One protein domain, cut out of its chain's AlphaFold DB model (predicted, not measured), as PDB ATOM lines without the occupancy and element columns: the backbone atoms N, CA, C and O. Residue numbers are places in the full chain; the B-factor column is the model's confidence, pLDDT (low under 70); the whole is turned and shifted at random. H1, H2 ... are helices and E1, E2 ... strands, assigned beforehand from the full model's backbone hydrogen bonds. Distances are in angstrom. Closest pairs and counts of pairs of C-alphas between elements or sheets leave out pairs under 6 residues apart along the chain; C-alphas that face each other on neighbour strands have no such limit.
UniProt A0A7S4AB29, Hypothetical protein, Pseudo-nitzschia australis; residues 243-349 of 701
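What this domain is: This is residues 243 to 349 of the 701 residues of the protein "Hypothetical protein" of Pseudo-nitzschia australis (UniProt A0A7S4AB29). Two small sheets stand face to face as a sandwich, a strongly twisted one of four strands and a smaller one of three, with the short helix H2 over E5 of the larger sheet and H1 only grazing that sheet. The four strands run in the order E3, E2, E5, E6, antiparallel throughout; the three run E4, E1, E7, mixed. The printed part has 107 residues, with seven named strands and two named helices in the order E1, E2, E3, E4, E5, H1, H2, E6, E7; the class is mixed, helices and strands, with 50 residues in named elements, under half. The whole is compact, with a radius of gyration of the C-alphas of 13.2 A and a rounded outline of 38 by 32 by 24 A.

How they stand to each other: E1, residues 243 to 248, is the inner strand of its sheet. E4, residues 279 to 285, is antiparallel to it, with N 246 and O 280 at 2.9 A, within hydrogen-bond range. E7, residues 334 to 337, is parallel to E1, with N 335 and O 245 at 2.8 A. In the other sheet E2, residues 257 to 262, forms a hairpin with E3, residues 267 to 269, with N 261 and O 268 at 2.8 A. E5, residues 289 to 294, is antiparallel to E2, with N 260 and O 291 at 2.9 A. E6, residues 322 to 327, is antiparallel to E5, with N 290 and O 326 at 2.8 A. The facing parts of the two sheets are 10.5 A centre to centre, their best planes 26 degrees apart. H1, residues 306 to 310, only grazes the sheet of E2; its closest C-alphas to E3 are Glu 308 and Leu 267, 6.8 A apart. H2, residues 315 to 321, is on that sheet at a height over the sheet of 9.5 A, over E5 and along the strands, at 25 degrees to E5 on the local plane. In both helices every O i to N i+4 pair is within hydrogen-bond range.

Where its parts are: E1 begins at C-alpha 243, (36.050, 3.766, 15.234), and is 16.5 A long. E2 is 15.8 A, E3 6.5 A, E4 18.6 A and E5 16.9 A long. H1 is 5.6 A and H2 10.3 A. E6 is 14.0 A, and E7, 10.0 A, ends at C-alpha 337, (29.169, 14.893, 4.603).

The domain as a whole: The C-alphas farthest apart are those of Gly 302 and Asp 331, 42.4 A. The printed part has no cut. The link from E5 to H1 is long, 11 residues, and residues 338 to 349 hold no named element. Mean pLDDT of the printed part is 88.3; residues 303 to 306, 310 to 311, 313 and 341 to 343 are under 70.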
ATOM      1  N   THR A 243      37.055   3.940  16.280       95.94
ATOM      2  CA  THR A 243      36.050   3.766  15.234       95.94
ATOM      3  C   THR A 243      35.390   5.109  15.000       95.94
ATOM      4  O   THR A 243      34.996   5.785  15.945       95.94
ATOM      5  N   ILE A 244      35.289   5.497  13.739       96.50
ATOM      6  CA  ILE A 244      34.622   6.726  13.324       96.50
ATOM      7  C   ILE A 244      33.390   6.387  12.498       96.50
ATOM      8  O   ILE A 244      33.381   5.390  11.783       96.50
ATOM      9  N   SER A 245      32.382   7.242  12.547       97.31
ATOM     10  CA  SER A 245      31.145   7.121  11.788       97.31
ATOM     11  C   SER A 245      31.095   8.211  10.729       97.31
ATOM     12  O   SER A 245      31.056   9.398  11.055       97.31
ATOM     13  N   VAL A 246      31.078   7.823   9.456       97.12
ATOM     14  CA  VAL A 246      30.904   8.751   8.331       97.12
ATOM     15  C   VAL A 246      29.478   8.637   7.817       97.12
ATOM     16  O   VAL A 246      29.043   7.556   7.426       97.12
ATOM     17  N   ILE A 247      28.751   9.751   7.816       97.25
ATOM     18  CA  ILE A 247      27.338   9.820   7.441       97.25
ATOM     19  C   ILE A 247      27.208  10.617   6.152       97.25
ATOM     20  O   ILE A 247      27.582  11.788   6.093       97.25
ATOM     21  N   ASN A 248      26.631   9.990   5.131       97.06
ATOM     22  CA  ASN A 248      26.258  10.662   3.900       97.06
ATOM     23  C   ASN A 248      24.879  11.318   4.078       97.06
ATOM     24  O   ASN A 248      23.851  10.645   4.057       97.06
ATOM     25  N   ARG A 249      24.857  12.638   4.263       96.31
ATOM     26  CA  ARG A 249      23.641  13.446   4.447       96.31
ATOM     27  C   ARG A 249      23.046  13.967   3.136       96.31
ATOM     28  O   ARG A 249      22.052  14.687   3.184       96.31
ATOM     29  N   TYR A 250      23.615  13.629   1.977       93.38
ATOM     30  CA  TYR A 250      23.002  14.000   0.706       93.38
ATOM     31  C   TYR A 250      21.625  13.335   0.541       93.38
ATOM     32  O   TYR A 250      21.394  12.216   1.001       93.38
ATOM     33  N   GLY A 251      20.704  14.037  -0.125       91.62
ATOM     34  CA  GLY A 251      19.377  13.513  -0.454       91.62
ATOM     35  C   GLY A 251      19.417  12.411  -1.519       91.62
ATOM     36  O   GLY A 251      20.455  12.144  -2.128       91.62
ATOM     37  N   ALA A 252      18.263  11.787  -1.773       92.81
ATOM     38  CA  ALA A 252      18.118  10.797  -2.839       92.81
ATOM     39  C   ALA A 252      18.598  11.367  -4.189       92.81
ATOM     40  O   ALA A 252      18.198  12.458  -4.593       92.81
ATOM     41  N   GLY A 253      19.485  10.632  -4.870       89.19
ATOM     42  CA  GLY A 253      20.150  11.082  -6.101       89.19
ATOM     43  C   GLY A 253      21.425  11.913  -5.890       89.19
ATOM     44  O   GLY A 253      22.015  12.370  -6.867       89.19
ATOM     45  N   GLY A 254      21.857  12.112  -4.643       91.38
ATOM     46  CA  GLY A 254      23.152  12.702  -4.314       91.38
ATOM     47  C   GLY A 254      24.349  11.783  -4.605       91.38
ATOM     48  O   GLY A 254      24.172  10.621  -4.985       91.38
ATOM     49  N   PRO A 255      25.580  12.286  -4.415       94.56
ATOM     50  CA  PRO A 255      26.792  11.518  -4.653       94.56
ATOM     51  C   PRO A 255      26.933  10.361  -3.659       94.56
ATOM     52  O   PRO A 255      26.598  10.458  -2.474       94.56
ATOM     53  N   ILE A 256      27.473   9.253  -4.156       95.88
ATOM     54  CA  ILE A 256      27.968   8.157  -3.324       95.88
ATOM     55  C   ILE A 256      29.316   8.611  -2.763       95.88
ATOM     56  O   ILE A 256      30.090   9.207  -3.496       95.88
ATOM     57  N   LEU A 257      29.641   8.338  -1.502       96.62
ATOM     58  CA  LEU A 257      30.943   8.730  -0.950       96.62
ATOM     59  C   LEU A 257      31.934   7.570  -0.998       96.62
ATOM     60  O   LEU A 257      31.585   6.430  -0.683       96.62
ATOM     61  N   LYS A 258      33.187   7.877  -1.326       96.19
ATOM     62  CA  LYS A 258      34.355   7.033  -1.054       96.19
ATOM     63  C   LYS A 258      35.270   7.761  -0.078       96.19
ATOM     64  O   LYS A 258      35.519   8.955  -0.226       96.19
ATOM     65  N   VAL A 259      35.768   7.031   0.912       96.00
ATOM     66  CA  VAL A 259      36.645   7.569   1.955       96.00
ATOM     67  C   VAL A 259      38.038   6.983   1.777       96.00
ATOM     68  O   VAL A 259      38.195   5.772   1.621       96.00
ATOM     69  N   PHE A 260      39.044   7.846   1.824       94.94
ATOM     70  CA  PHE A 260      40.454   7.491   1.753       94.94
ATOM     71  C   PHE A 260      41.183   8.014   2.987       94.94
ATOM     72  O   PHE A 260      40.903   9.119   3.443       94.94
ATOM     73  N   PHE A 261      42.140   7.247   3.501       93.56
ATOM     74  CA  PHE A 261      43.090   7.708   4.507       93.56
ATOM     75  C   PHE A 261      44.362   8.209   3.825       93.56
ATOM     76  O   PHE A 261      44.954   7.491   3.019       93.56
ATOM     77  N   ASP A 262      44.759   9.436   4.146       90.81
ATOM     78  CA  ASP A 262      46.002  10.062   3.704       90.81
ATOM     79  C   ASP A 262      47.149   9.621   4.618       90.81
ATOM     80  O   ASP A 262      47.235  10.047   5.770       90.81
ATOM     81  N   HIS A 263      48.005   8.737   4.100       84.94
ATOM     82  CA  HIS A 263      49.237   8.283   4.748       84.94
ATOM     83  C   HIS A 263      50.475   8.978   4.147       84.94
ATOM     84  O   HIS A 263      51.544   8.375   4.030       84.94
ATOM     85  N   GLY A 264      50.321  10.227   3.694       80.75
ATOM     86  CA  GLY A 264      51.391  11.045   3.132       80.75
ATOM     87  C   GLY A 264      51.645  10.737   1.660       80.75
ATOM     88  O   GLY A 264      51.244  11.501   0.782       80.75
ATOM     89  N   GLU A 265      52.327   9.627   1.377       77.06
ATOM     90  CA  GLU A 265      52.649   9.235  -0.002       77.06
ATOM     91  C   GLU A 265      51.539   8.428  -0.667       77.06
ATOM     92  O   GLU A 265      51.415   8.467  -1.886       77.06
ATOM     93  N   MET A 266      50.725   7.722   0.120       82.88
ATOM     94  CA  MET A 266      49.695   6.821  -0.388       82.88
ATOM     95  C   MET A 266      48.337   7.147   0.213       82.88
ATOM     96  O   MET A 266      48.209   7.355   1.421       82.88
ATOM     97  N   LEU A 267      47.307   7.107  -0.630       88.31
ATOM     98  CA  LEU A 267      45.930   7.074  -0.169       88.31
ATOM     99  C   LEU A 267      45.460   5.631  -0.080       88.31
ATOM    100  O   LEU A 267      45.491   4.896  -1.066       88.31
ATOM    101  N   LYS A 268      44.989   5.228   1.097       91.31
ATOM    102  CA  LYS A 268      44.413   3.901   1.297       91.31
ATOM    103  C   LYS A 268      42.899   4.012   1.364       91.31
ATOM    104  O   LYS A 268      42.376   4.731   2.213       91.31
ATOM    105  N   SER A 269      42.195   3.292   0.493       92.31
ATOM    106  CA  SER A 269      40.736   3.208   0.570       92.31
ATOM    107  C   SER A 269      40.312   2.662   1.935       92.31
ATOM    108  O   SER A 269      40.833   1.646   2.405       92.31
ATOM    109  N   ALA A 270      39.351   3.331   2.568       92.69
ATOM    110  CA  ALA A 270      38.726   2.880   3.807       92.69
ATOM    111  C   ALA A 270      37.750   1.707   3.589       92.69
ATOM    112  O   ALA A 270      37.186   1.177   4.547       92.69
ATOM    113  N   GLY A 271      37.549   1.287   2.334       89.69
ATOM    114  CA  GLY A 271      36.730   0.142   1.964       89.69
ATOM    115  C   GLY A 271      35.472   0.545   1.201       89.69
ATOM    116  O   GLY A 271      35.547   1.044   0.080       89.69
ATOM    117  N   ARG A 272      34.304   0.228   1.771       93.88
ATOM    118  CA  ARG A 272      33.006   0.312   1.083       93.88
ATOM    119  C   ARG A 272      32.588   1.758   0.804       93.88
ATOM    120  O   ARG A 272      32.922   2.679   1.542       93.88
ATOM    121  N   THR A 273      31.808   1.930  -0.255       96.00
ATOM    122  CA  THR A 273      31.149   3.193  -0.595       96.00
ATOM    123  C   THR A 273      29.970   3.484   0.336       96.00
ATOM    124  O   THR A 273      29.309   2.546   0.777       96.00
ATOM    125  N   ILE A 274      29.649   4.760   0.568       97.44
ATOM    126  CA  ILE A 274      28.547   5.201   1.441       97.44
ATOM    127  C   ILE A 274      27.455   5.873   0.587       97.44
ATOM    128  O   ILE A 274      27.647   7.016   0.155       97.44
ATOM    129  N   PRO A 275      26.326   5.199   0.294       97.75
ATOM    130  CA  PRO A 275      25.236   5.794  -0.480       97.75
ATOM    131  C   PRO A 275      24.547   6.956   0.266       97.75
ATOM    132  O   PRO A 275      24.657   7.034   1.492       97.75
ATOM    133  N   PRO A 276      23.822   7.848  -0.438       96.94
ATOM    134  CA  PRO A 276      23.051   8.928   0.186       96.94
ATOM    135  C   PRO A 276      22.092   8.425   1.272       96.94
ATOM    136  O   PRO A 276      21.336   7.484   1.039       96.94
ATOM    137  N   GLY A 277      22.131   9.040   2.457       96.25
ATOM    138  CA  GLY A 277      21.317   8.673   3.621       96.25
ATOM    139  C   GLY A 277      21.902   7.577   4.521       96.25
ATOM    140  O   GLY A 277      21.314   7.283   5.560       96.25
ATOM    141  N   PHE A 278      23.047   6.983   4.168       97.56
ATOM    142  CA  PHE A 278      23.661   5.894   4.934       97.56
ATOM    143  C   PHE A 278      24.824   6.364   5.816       97.56
ATOM    144  O   PHE A 278      25.449   7.400   5.579       97.56
ATOM    145  N   GLN A 279      25.134   5.547   6.824       97.25
ATOM    146  CA  GLN A 279      26.295   5.678   7.701       97.25
ATOM    147  C   GLN A 279      27.217   4.467   7.527       97.25
ATOM    148  O   GLN A 279      26.744   3.341   7.374       97.25
ATOM    149  N   LEU A 280      28.529   4.698   7.578       97.25
ATOM    150  CA  LEU A 280      29.543   3.651   7.633       97.25
ATOM    151  C   LEU A 280      30.483   3.896   8.811       97.25
ATOM    152  O   LEU A 280      31.075   4.971   8.921       97.25
ATOM    153  N   ASP A 281      30.649   2.868   9.638       97.31
ATOM    154  CA  ASP A 281      31.628   2.869  10.717       97.31
ATOM    155  C   ASP A 281      32.956   2.296  10.211       97.31
ATOM    156  O   ASP A 281      33.014   1.196   9.652       97.31
ATOM    157  N   ILE A 282      34.031   3.062  10.374       96.19
ATOM    158  CA  ILE A 282      35.344   2.782   9.802       96.19
ATOM    159  C   ILE A 282      36.373   2.747  10.939       96.19
ATOM    160  O   ILE A 282      36.452   3.699  11.718       96.19
ATOM    161  N   PRO A 283      37.197   1.690  11.056       96.00
ATOM    162  CA  PRO A 283      38.324   1.707  11.975       96.00
ATOM    163  C   PRO A 283      39.383   2.694  11.468       96.00
ATOM    164  O   PRO A 283      39.871   2.564  10.346       96.00
ATOM    165  N   ALA A 284      39.769   3.643  12.309       95.50
ATOM    166  CA  ALA A 284      40.775   4.655  12.009       95.50
ATOM    167  C   ALA A 284      41.754   4.795  13.179       95.50
ATOM    168  O   ALA A 284      41.492   4.338  14.289       95.50
ATOM    169  N   PHE A 285      42.891   5.432  12.949       94.31
ATOM    170  CA  PHE A 285      43.754   5.901  14.026       94.31
ATOM    171  C   PHE A 285      43.489   7.382  14.276       94.31
ATOM    172  O   PHE A 285      43.241   8.142  13.339       94.31
ATOM    173  N   LEU A 286      43.582   7.808  15.535       92.56
ATOM    174  CA  LEU A 286      43.686   9.232  15.852       92.56
ATOM    175  C   LEU A 286      44.845   9.839  15.053       92.56
ATOM    176  O   LEU A 286      45.857   9.163  14.860       92.56
ATOM    177  N   SER A 287      44.682  11.082  14.592       90.50
ATOM    178  CA  SER A 287      45.517  11.801  13.608       90.50
ATOM    179  C   SER A 287      45.337  11.412  12.141       90.50
ATOM    180  O   SER A 287      45.801  12.155  11.275       90.50
ATOM    181  N   ASN A 288      44.662  10.298  11.814       92.31
ATOM    182  CA  ASN A 288      44.454   9.968  10.407       92.31
ATOM    183  C   ASN A 288      43.678  11.087   9.722       92.31
ATOM    184  O   ASN A 288      42.592  11.486  10.151       92.31
ATOM    185  N   ARG A 289      44.241  11.574   8.623       92.81
ATOM    186  CA  ARG A 289      43.562  12.501   7.742       92.81
ATOM    187  C   ARG A 289      42.731  11.698   6.757       92.81
ATOM    188  O   ARG A 289      43.240  10.819   6.069       92.81
ATOM    189  N   MET A 290      41.447  11.995   6.699       94.69
ATOM    190  CA  MET A 290      40.522  11.388   5.761       94.69
ATOM    191  C   MET A 290      40.218  12.352   4.636       94.69
ATOM    192  O   MET A 290      39.972  13.536   4.865       94.69
ATOM    193  N   ILE A 291      40.164  11.823   3.428       94.81
ATOM    194  CA  ILE A 291      39.722  12.531   2.239       94.81
ATOM    195  C   ILE A 291      38.449  11.846   1.767       94.81
ATOM    196  O   ILE A 291      38.424  10.630   1.565       94.81
ATOM    197  N   VAL A 292      37.393  12.633   1.598       96.12
ATOM    198  CA  VAL A 292      36.132  12.151   1.038       96.12
ATOM    199  C   VAL A 292      36.047  12.603  -0.410       96.12
ATOM    200  O   VAL A 292      36.255  13.779  -0.705       96.12
ATOM    201  N   VAL A 293      35.754  11.667  -1.307       95.62
ATOM    202  CA  VAL A 293      35.576  11.912  -2.744       95.62
ATOM    203  C   VAL A 293      34.256  11.313  -3.217       95.62
ATOM    204  O   VAL A 293      33.702  10.419  -2.568       95.62
ATOM    205  N   ASP A 294      33.777  11.763  -4.373       95.56
ATOM    206  CA  ASP A 294      32.616  11.156  -5.020       95.56
ATOM    207  C   ASP A 294      32.975   9.736  -5.489       95.56
ATOM    208  O   ASP A 294      34.024   9.489  -6.089       95.56
ATOM    209  N   GLY A 295      32.096   8.780  -5.218       94.12
ATOM    210  CA  GLY A 295      32.206   7.387  -5.617       94.12
ATOM    211  C   GLY A 295      32.264   7.192  -7.129       94.12
ATOM    212  O   GLY A 295      32.838   6.195  -7.577       94.12
ATOM    213  N   ASN A 296      31.748   8.155  -7.891       92.31
ATOM    214  CA  ASN A 296      31.805   8.210  -9.347       92.31
ATOM    215  C   ASN A 296      33.133   8.756  -9.887       92.31
ATOM    216  O   ASN A 296      33.330   8.741 -11.102       92.31
ATOM    217  N   THR A 297      34.052   9.204  -9.022       92.56
ATOM    218  CA  THR A 297      35.361   9.701  -9.459       92.56
ATOM    219  C   THR A 297      36.116   8.609 -10.225       92.56
ATOM    220  O   THR A 297      36.303   7.505  -9.707       92.56
ATOM    221  N   ASP A 298      36.519   8.917 -11.460       89.75
ATOM    222  CA  ASP A 298      37.147   8.018 -12.440       89.75
ATOM    223  C   ASP A 298      36.340   6.754 -12.804       89.75
ATOM    224  O   ASP A 298      36.889   5.815 -13.379       89.75
ATOM    225  N   ASN A 299      35.031   6.715 -12.531       86.38
ATOM    226  CA  ASN A 299      34.162   5.581 -12.872       86.38
ATOM    227  C   ASN A 299      33.554   5.701 -14.286       86.38
ATOM    228  O   ASN A 299      32.354   5.501 -14.482       86.38
ATOM    229  N   PHE A 300      34.370   6.072 -15.276       81.50
ATOM    230  CA  PHE A 300      33.942   6.257 -16.668       81.50
ATOM    231  C   PHE A 300      34.428   5.113 -17.564       81.50
ATOM    232  O   PHE A 300      35.470   4.503 -17.309       81.50
ATOM    233  N   MET A 301      33.680   4.817 -18.636       70.81
ATOM    234  CA  MET A 301      34.028   3.743 -19.572       70.81
ATOM    235  C   MET A 301      35.440   3.944 -20.140       70.81
ATOM    236  O   MET A 301      35.731   4.968 -20.749       70.81
ATOM    237  N   GLY A 302      36.306   2.948 -19.942       71.38
ATOM    238  CA  GLY A 302      37.690   2.949 -20.425       71.38
ATOM    239  C   GLY A 302      38.748   3.247 -19.359       71.38
ATOM    240  O   GLY A 302      39.897   2.858 -19.555       71.38
ATOM    241  N   ASN A 303      38.383   3.827 -18.207       69.94
ATOM    242  CA  ASN A 303      39.332   4.100 -17.125       69.94
ATOM    243  C   ASN A 303      39.266   3.011 -16.047       69.94
ATOM    244  O   ASN A 303      38.347   2.953 -15.233       69.94
ATOM    245  N   LYS A 304      40.252   2.108 -16.026       58.62
ATOM    246  CA  LYS A 304      40.369   1.103 -14.960       58.62
ATOM    247  C   LYS A 304      41.015   1.735 -13.727       58.62
ATOM    248  O   LYS A 304      42.235   1.743 -13.620       58.62
ATOM    249  N   GLY A 305      40.196   2.246 -12.805       63.31
ATOM    250  CA  GLY A 305      40.555   2.417 -11.389       63.31
ATOM    251  C   GLY A 305      41.861   3.169 -11.107       63.31
ATOM    252  O   GLY A 305      42.596   2.787 -10.201       63.31
ATOM    253  N   LEU A 306      42.168   4.225 -11.870       67.81
ATOM    254  CA  LEU A 306      43.406   4.998 -11.695       67.81
ATOM    255  C   LEU A 306      43.494   5.700 -10.339       67.81
ATOM    256  O   LEU A 306      44.593   6.028  -9.906       67.81
ATOM    257  N   LEU A 307      42.376   5.874  -9.638       74.50
ATOM    258  CA  LEU A 307      42.320   6.611  -8.383       74.50
ATOM    259  C   LEU A 307      43.309   6.088  -7.321       74.50
ATOM    260  O   LEU A 307      43.989   6.881  -6.679       74.50
ATOM    261  N   GLU A 308      43.456   4.769  -7.163       71.88
ATOM    262  CA  GLU A 308      44.375   4.203  -6.158       71.88
ATOM    263  C   GLU A 308      45.853   4.341  -6.568       71.88
ATOM    264  O   GLU A 308      46.719   4.582  -5.726       71.88
ATOM    265  N   ASN A 309      46.144   4.261  -7.870       71.81
ATOM    266  CA  ASN A 309      47.511   4.309  -8.394       71.81
ATOM    267  C   ASN A 309      48.022   5.746  -8.613       71.81
ATOM    268  O   ASN A 309      49.211   6.006  -8.457       71.81
ATOM    269  N   VAL A 310      47.143   6.687  -8.973       69.75
ATOM    270  CA  VAL A 310      47.504   8.060  -9.377       69.75
ATOM    271  C   VAL A 310      47.580   9.015  -8.193       69.75
ATOM    272  O   VAL A 310      48.317   9.999  -8.241       69.75
ATOM    273  N   LEU A 311      46.871   8.736  -7.096       67.00
ATOM    274  CA  LEU A 311      46.866   9.627  -5.932       67.00
ATOM    275  C   LEU A 311      48.139   9.550  -5.078       67.00
ATOM    276  O   LEU A 311      48.201  10.184  -4.027       67.00
ATOM    277  N   HIS A 312      49.177   8.850  -5.545       72.62
ATOM    278  CA  HIS A 312      50.481   8.881  -4.898       72.62
ATOM    279  C   HIS A 312      51.106  10.283  -4.983       72.62
ATOM    280  O   HIS A 312      51.519  10.746  -6.046       72.62
ATOM    281  N   GLY A 313      51.150  10.991  -3.853       67.69
ATOM    282  CA  GLY A 313      51.889  12.245  -3.666       67.69
ATOM    283  C   GLY A 313      51.361  13.502  -4.380       67.69
ATOM    284  O   GLY A 313      51.831  14.606  -4.087       67.69
ATOM    285  N   ASN A 314      50.369  13.417  -5.275       86.62
ATOM    286  CA  ASN A 314      49.878  14.595  -5.999       86.62
ATOM    287  C   ASN A 314      48.803  15.368  -5.209       86.62
ATOM    288  O   ASN A 314      47.608  15.327  -5.508       86.62
ATOM    289  N   LYS A 315      49.239  16.153  -4.213       87.94
ATOM    290  CA  LYS A 315      48.353  17.007  -3.391       87.94
ATOM    291  C   LYS A 315      47.480  17.964  -4.219       87.94
ATOM    292  O   LYS A 315      46.370  18.294  -3.803       87.94
ATOM    293  N   ARG A 316      47.950  18.413  -5.393       89.56
ATOM    294  CA  ARG A 316      47.171  19.293  -6.287       89.56
ATOM    295  C   ARG A 316      45.971  18.567  -6.879       89.56
ATOM    296  O   ARG A 316      44.906  19.166  -6.982       89.56
ATOM    297  N   LEU A 317      46.152  17.300  -7.234       91.00
ATOM    298  CA  LEU A 317      45.096  16.450  -7.761       91.00
ATOM    299  C   LEU A 317      44.047  16.137  -6.693       91.00
ATOM    300  O   LEU A 317      42.861  16.357  -6.918       91.00
ATOM    301  N   ILE A 318      44.491  15.740  -5.495       91.19
ATOM    302  CA  ILE A 318      43.612  15.490  -4.340       91.19
ATOM    303  C   ILE A 318      42.737  16.712  -4.052       91.19
ATOM    304  O   ILE A 318      41.528  16.594  -3.886       91.19
ATOM    305  N   ASN A 319      43.327  17.911  -4.048       91.75
ATOM    306  CA  ASN A 319      42.587  19.152  -3.814       91.75
ATOM    307  C   ASN A 319      41.504  19.440  -4.861       91.75
ATOM    308  O   ASN A 319      40.605  20.237  -4.583       91.75
ATOM    309  N   ARG A 320      41.586  18.831  -6.045       93.00
ATOM    310  CA  ARG A 320      40.614  19.035  -7.114       93.00
ATOM    311  C   ARG A 320      39.421  18.100  -7.034       93.00
ATOM    312  O   ARG A 320      38.311  18.548  -7.273       93.00
ATOM    313  N   ILE A 321      39.655  16.851  -6.654       94.12
ATOM    314  CA  ILE A 321      38.621  15.810  -6.596       94.12
ATOM    315  C   ILE A 321      37.966  15.674  -5.214       94.12
ATOM    316  O   ILE A 321      36.914  15.053  -5.079       94.12
ATOM    317  N   LYS A 322      38.593  16.212  -4.159       94.25
ATOM    318  CA  LYS A 322      38.070  16.078  -2.798       94.25
ATOM    319  C   LYS A 322      36.776  16.870  -2.611       94.25
ATOM    320  O   LYS A 322      36.704  18.055  -2.937       94.25
ATOM    321  N   MET A 323      35.800  16.214  -2.000       94.19
ATOM    322  CA  MET A 323      34.585  16.833  -1.482       94.19
ATOM    323  C   MET A 323      34.834  17.409  -0.093       94.19
ATOM    324  O   MET A 323      34.380  18.504   0.215       94.19
ATOM    325  N   ASP A 324      35.568  16.680   0.746       94.12
ATOM    326  CA  ASP A 324      35.834  17.091   2.120       94.12
ATOM    327  C   ASP A 324      37.156  16.515   2.635       94.12
ATOM    328  O   ASP A 324      37.761  15.616   2.037       94.12
ATOM    329  N   THR A 325      37.642  17.059   3.742       93.50
ATOM    330  CA  THR A 325      38.826  16.577   4.438       93.50
ATOM    331  C   THR A 325      38.616  16.668   5.936       93.50
ATOM    332  O   THR A 325      38.467  17.755   6.485       93.50
ATOM    333  N   PHE A 326      38.717  15.527   6.604       93.56
ATOM    334  CA  PHE A 326      38.611  15.441   8.053       93.56
ATOM    335  C   PHE A 326      39.935  15.006   8.661       93.56
ATOM    336  O   PHE A 326      40.739  14.331   8.020       93.56
ATOM    337  N   VAL A 327      40.154  15.376   9.916       92.25
ATOM    338  CA  VAL A 327      41.223  14.813  10.738       92.25
ATOM    339  C   VAL A 327      40.546  14.101  11.892       92.25
ATOM    340  O   VAL A 327      39.725  14.697  12.590       92.25
ATOM    341  N   VAL A 328      40.856  12.819  12.056       92.88
ATOM    342  CA  VAL A 328      40.290  12.005  13.127       92.88
ATOM    343  C   VAL A 328      40.865  12.481  14.453       92.88
ATOM    344  O   VAL A 328      42.053  12.298  14.734       92.88
ATOM    345  N   ASN A 329      40.009  13.086  15.267       90.56
ATOM    346  CA  ASN A 329      40.303  13.444  16.644       90.56
ATOM    347  C   ASN A 329      39.353  12.691  17.586       90.56
ATOM    348  O   ASN A 329      38.422  12.008  17.164       90.56
ATOM    349  N   GLU A 330      39.619  12.778  18.882       85.50
ATOM    350  CA  GLU A 330      38.840  12.040  19.873       85.50
ATOM    351  C   GLU A 330      37.441  12.630  20.072       85.50
ATOM    352  O   GLU A 330      36.474  11.882  20.203       85.50
ATOM    353  N   ASP A 331      37.330  13.959  20.031       84.94
ATOM    354  CA  ASP A 331      36.079  14.666  20.315       84.94
ATOM    355  C   ASP A 331      35.084  14.614  19.136       84.94
ATOM    356  O   ASP A 331      33.886  14.823  19.323       84.94
ATOM    357  N   LYS A 332      35.550  14.330  17.909       85.38
ATOM    358  CA  LYS A 332      34.714  14.200  16.705       85.38
ATOM    359  C   LYS A 332      34.933  12.839  16.059       85.38
ATOM    360  O   LYS A 332      35.710  12.681  15.126       85.38
ATOM    361  N   GLN A 333      34.177  11.854  16.528       91.44
ATOM    362  CA  GLN A 333      34.122  10.528  15.903       91.44
ATOM    363  C   GLN A 333      33.024  10.421  14.839       91.44
ATOM    364  O   GLN A 333      32.982   9.444  14.102       91.44
ATOM    365  N   ARG A 334      32.142  11.421  14.734       95.69
ATOM    366  CA  ARG A 334      31.030  11.457  13.780       95.69
ATOM    367  C   ARG A 334      31.261  12.562  12.754       95.69
ATOM    368  O   ARG A 334      31.298  13.738  13.108       95.69
ATOM    369  N   PHE A 335      31.383  12.177  11.489       94.81
ATOM    370  CA  PHE A 335      31.621  13.072  10.362       94.81
ATOM    371  C   PHE A 335      30.420  13.054   9.429       94.81
ATOM    372  O   PHE A 335      30.039  12.003   8.916       94.81
ATOM    373  N   GLU A 336      29.813  14.214   9.203       95.19
ATOM    374  CA  GLU A 336      28.632  14.336   8.352       95.19
ATOM    375  C   GLU A 336      28.981  15.073   7.062       95.19
ATOM    376  O   GLU A 336      29.340  16.249   7.076       95.19
ATOM    377  N   VAL A 337      28.849  14.378   5.937       94.56
ATOM    378  CA  VAL A 337      29.169  14.893   4.603       94.56
ATOM    379  C   VAL A 337      27.855  15.222   3.902       94.56
ATOM    380  O   VAL A 337      26.998  14.354   3.759       94.56
ATOM    381  N   GLY A 338      27.671  16.477   3.492       90.50
ATOM    382  CA  GLY A 338      26.445  16.958   2.841       90.50
ATOM    383  C   GLY A 338      25.382  17.507   3.803       90.50
ATOM    384  O   GLY A 338      24.241  17.692   3.398       90.50
ATOM    385  N   ALA A 339      25.731  17.770   5.070       83.12
ATOM    386  CA  ALA A 339      24.793  18.212   6.115       83.12
ATOM    387  C   ALA A 339      24.305  19.676   5.993       83.12
ATOM    388  O   ALA A 339      23.466  20.103   6.783       83.12
ATOM    389  N   GLY A 340      24.822  20.461   5.042       70.12
ATOM    390  CA  GLY A 340      24.406  21.850   4.832       70.12
ATOM    391  C   GLY A 340      25.497  22.742   4.235       70.12
ATOM    392  O   GLY A 340      26.589  22.284   3.893       70.12
ATOM    393  N   TYR A 341      25.188  24.035   4.105       57.38
ATOM    394  CA  TYR A 341      26.128  25.057   3.638       57.38
ATOM    395  C   TYR A 341      27.326  25.150   4.591       57.38
ATOM    396  O   TYR A 341      27.149  25.459   5.765       57.38
ATOM    397  N   GLY A 342      28.540  24.906   4.097       63.25
ATOM    398  CA  GLY A 342      29.769  25.107   4.878       63.25
ATOM    399  C   GLY A 342      30.627  23.869   5.063       63.25
ATOM    400  O   GLY A 342      31.843  23.999   5.113       63.25
ATOM    401  N   SER A 343      30.016  22.686   5.161       66.12
ATOM    402  CA  SER A 343      30.762  21.482   5.532       66.12
ATOM    403  C   SER A 343      31.455  20.817   4.352       66.12
ATOM    404  O   SER A 343      32.571  20.362   4.509       66.12
ATOM    405  N   THR A 344      30.847  20.817   3.164       78.81
ATOM    406  CA  THR A 344      31.360  20.075   2.002       78.81
ATOM    407  C   THR A 344      31.625  20.977   0.810       78.81
ATOM    408  O   THR A 344      30.840  21.879   0.508       78.81
ATOM    409  N   SER A 345      32.725  20.717   0.101       80.00
ATOM    410  CA  SER A 345      32.974  21.341  -1.190       80.00
ATOM    411  C   SER A 345      31.907  20.896  -2.181       80.00
ATOM    412  O   SER A 345      31.736  19.714  -2.475       80.00
ATOM    413  N   ILE A 346      31.200  21.882  -2.722       82.06
ATOM    414  CA  ILE A 346      30.234  21.705  -3.810       82.06
ATOM    415  C   ILE A 346      30.974  21.664  -5.162       82.06
ATOM    416  O   ILE A 346      30.402  21.273  -6.175       82.06
ATOM    417  N   CYS A 347      32.249  22.065  -5.183       90.00
ATOM    418  CA  CYS A 347      33.049  22.228  -6.386       90.00
ATOM    419  C   CYS A 347      34.262  21.294  -6.376       90.00
ATOM    420  O   CYS A 347      35.291  21.577  -5.749       90.00
ATOM    421  N   TYR A 348      34.139  20.188  -7.099       94.31
ATOM    422  CA  TYR A 348      35.188  19.194  -7.279       94.31
ATOM    423  C   TYR A 348      35.111  18.583  -8.681       94.31
ATOM    424  O   TYR A 348      34.110  18.720  -9.385       94.31
ATOM    425  N   ASP A 349      36.194  17.934  -9.084       95.25
ATOM    426  CA  ASP A 349      36.289  17.193 -10.334       95.25
ATOM    427  C   ASP A 349      35.956  15.710 -10.114       95.25
ATOM    428  O   ASP A 349      36.346  15.112  -9.113       95.25
TER     429      ASP A 349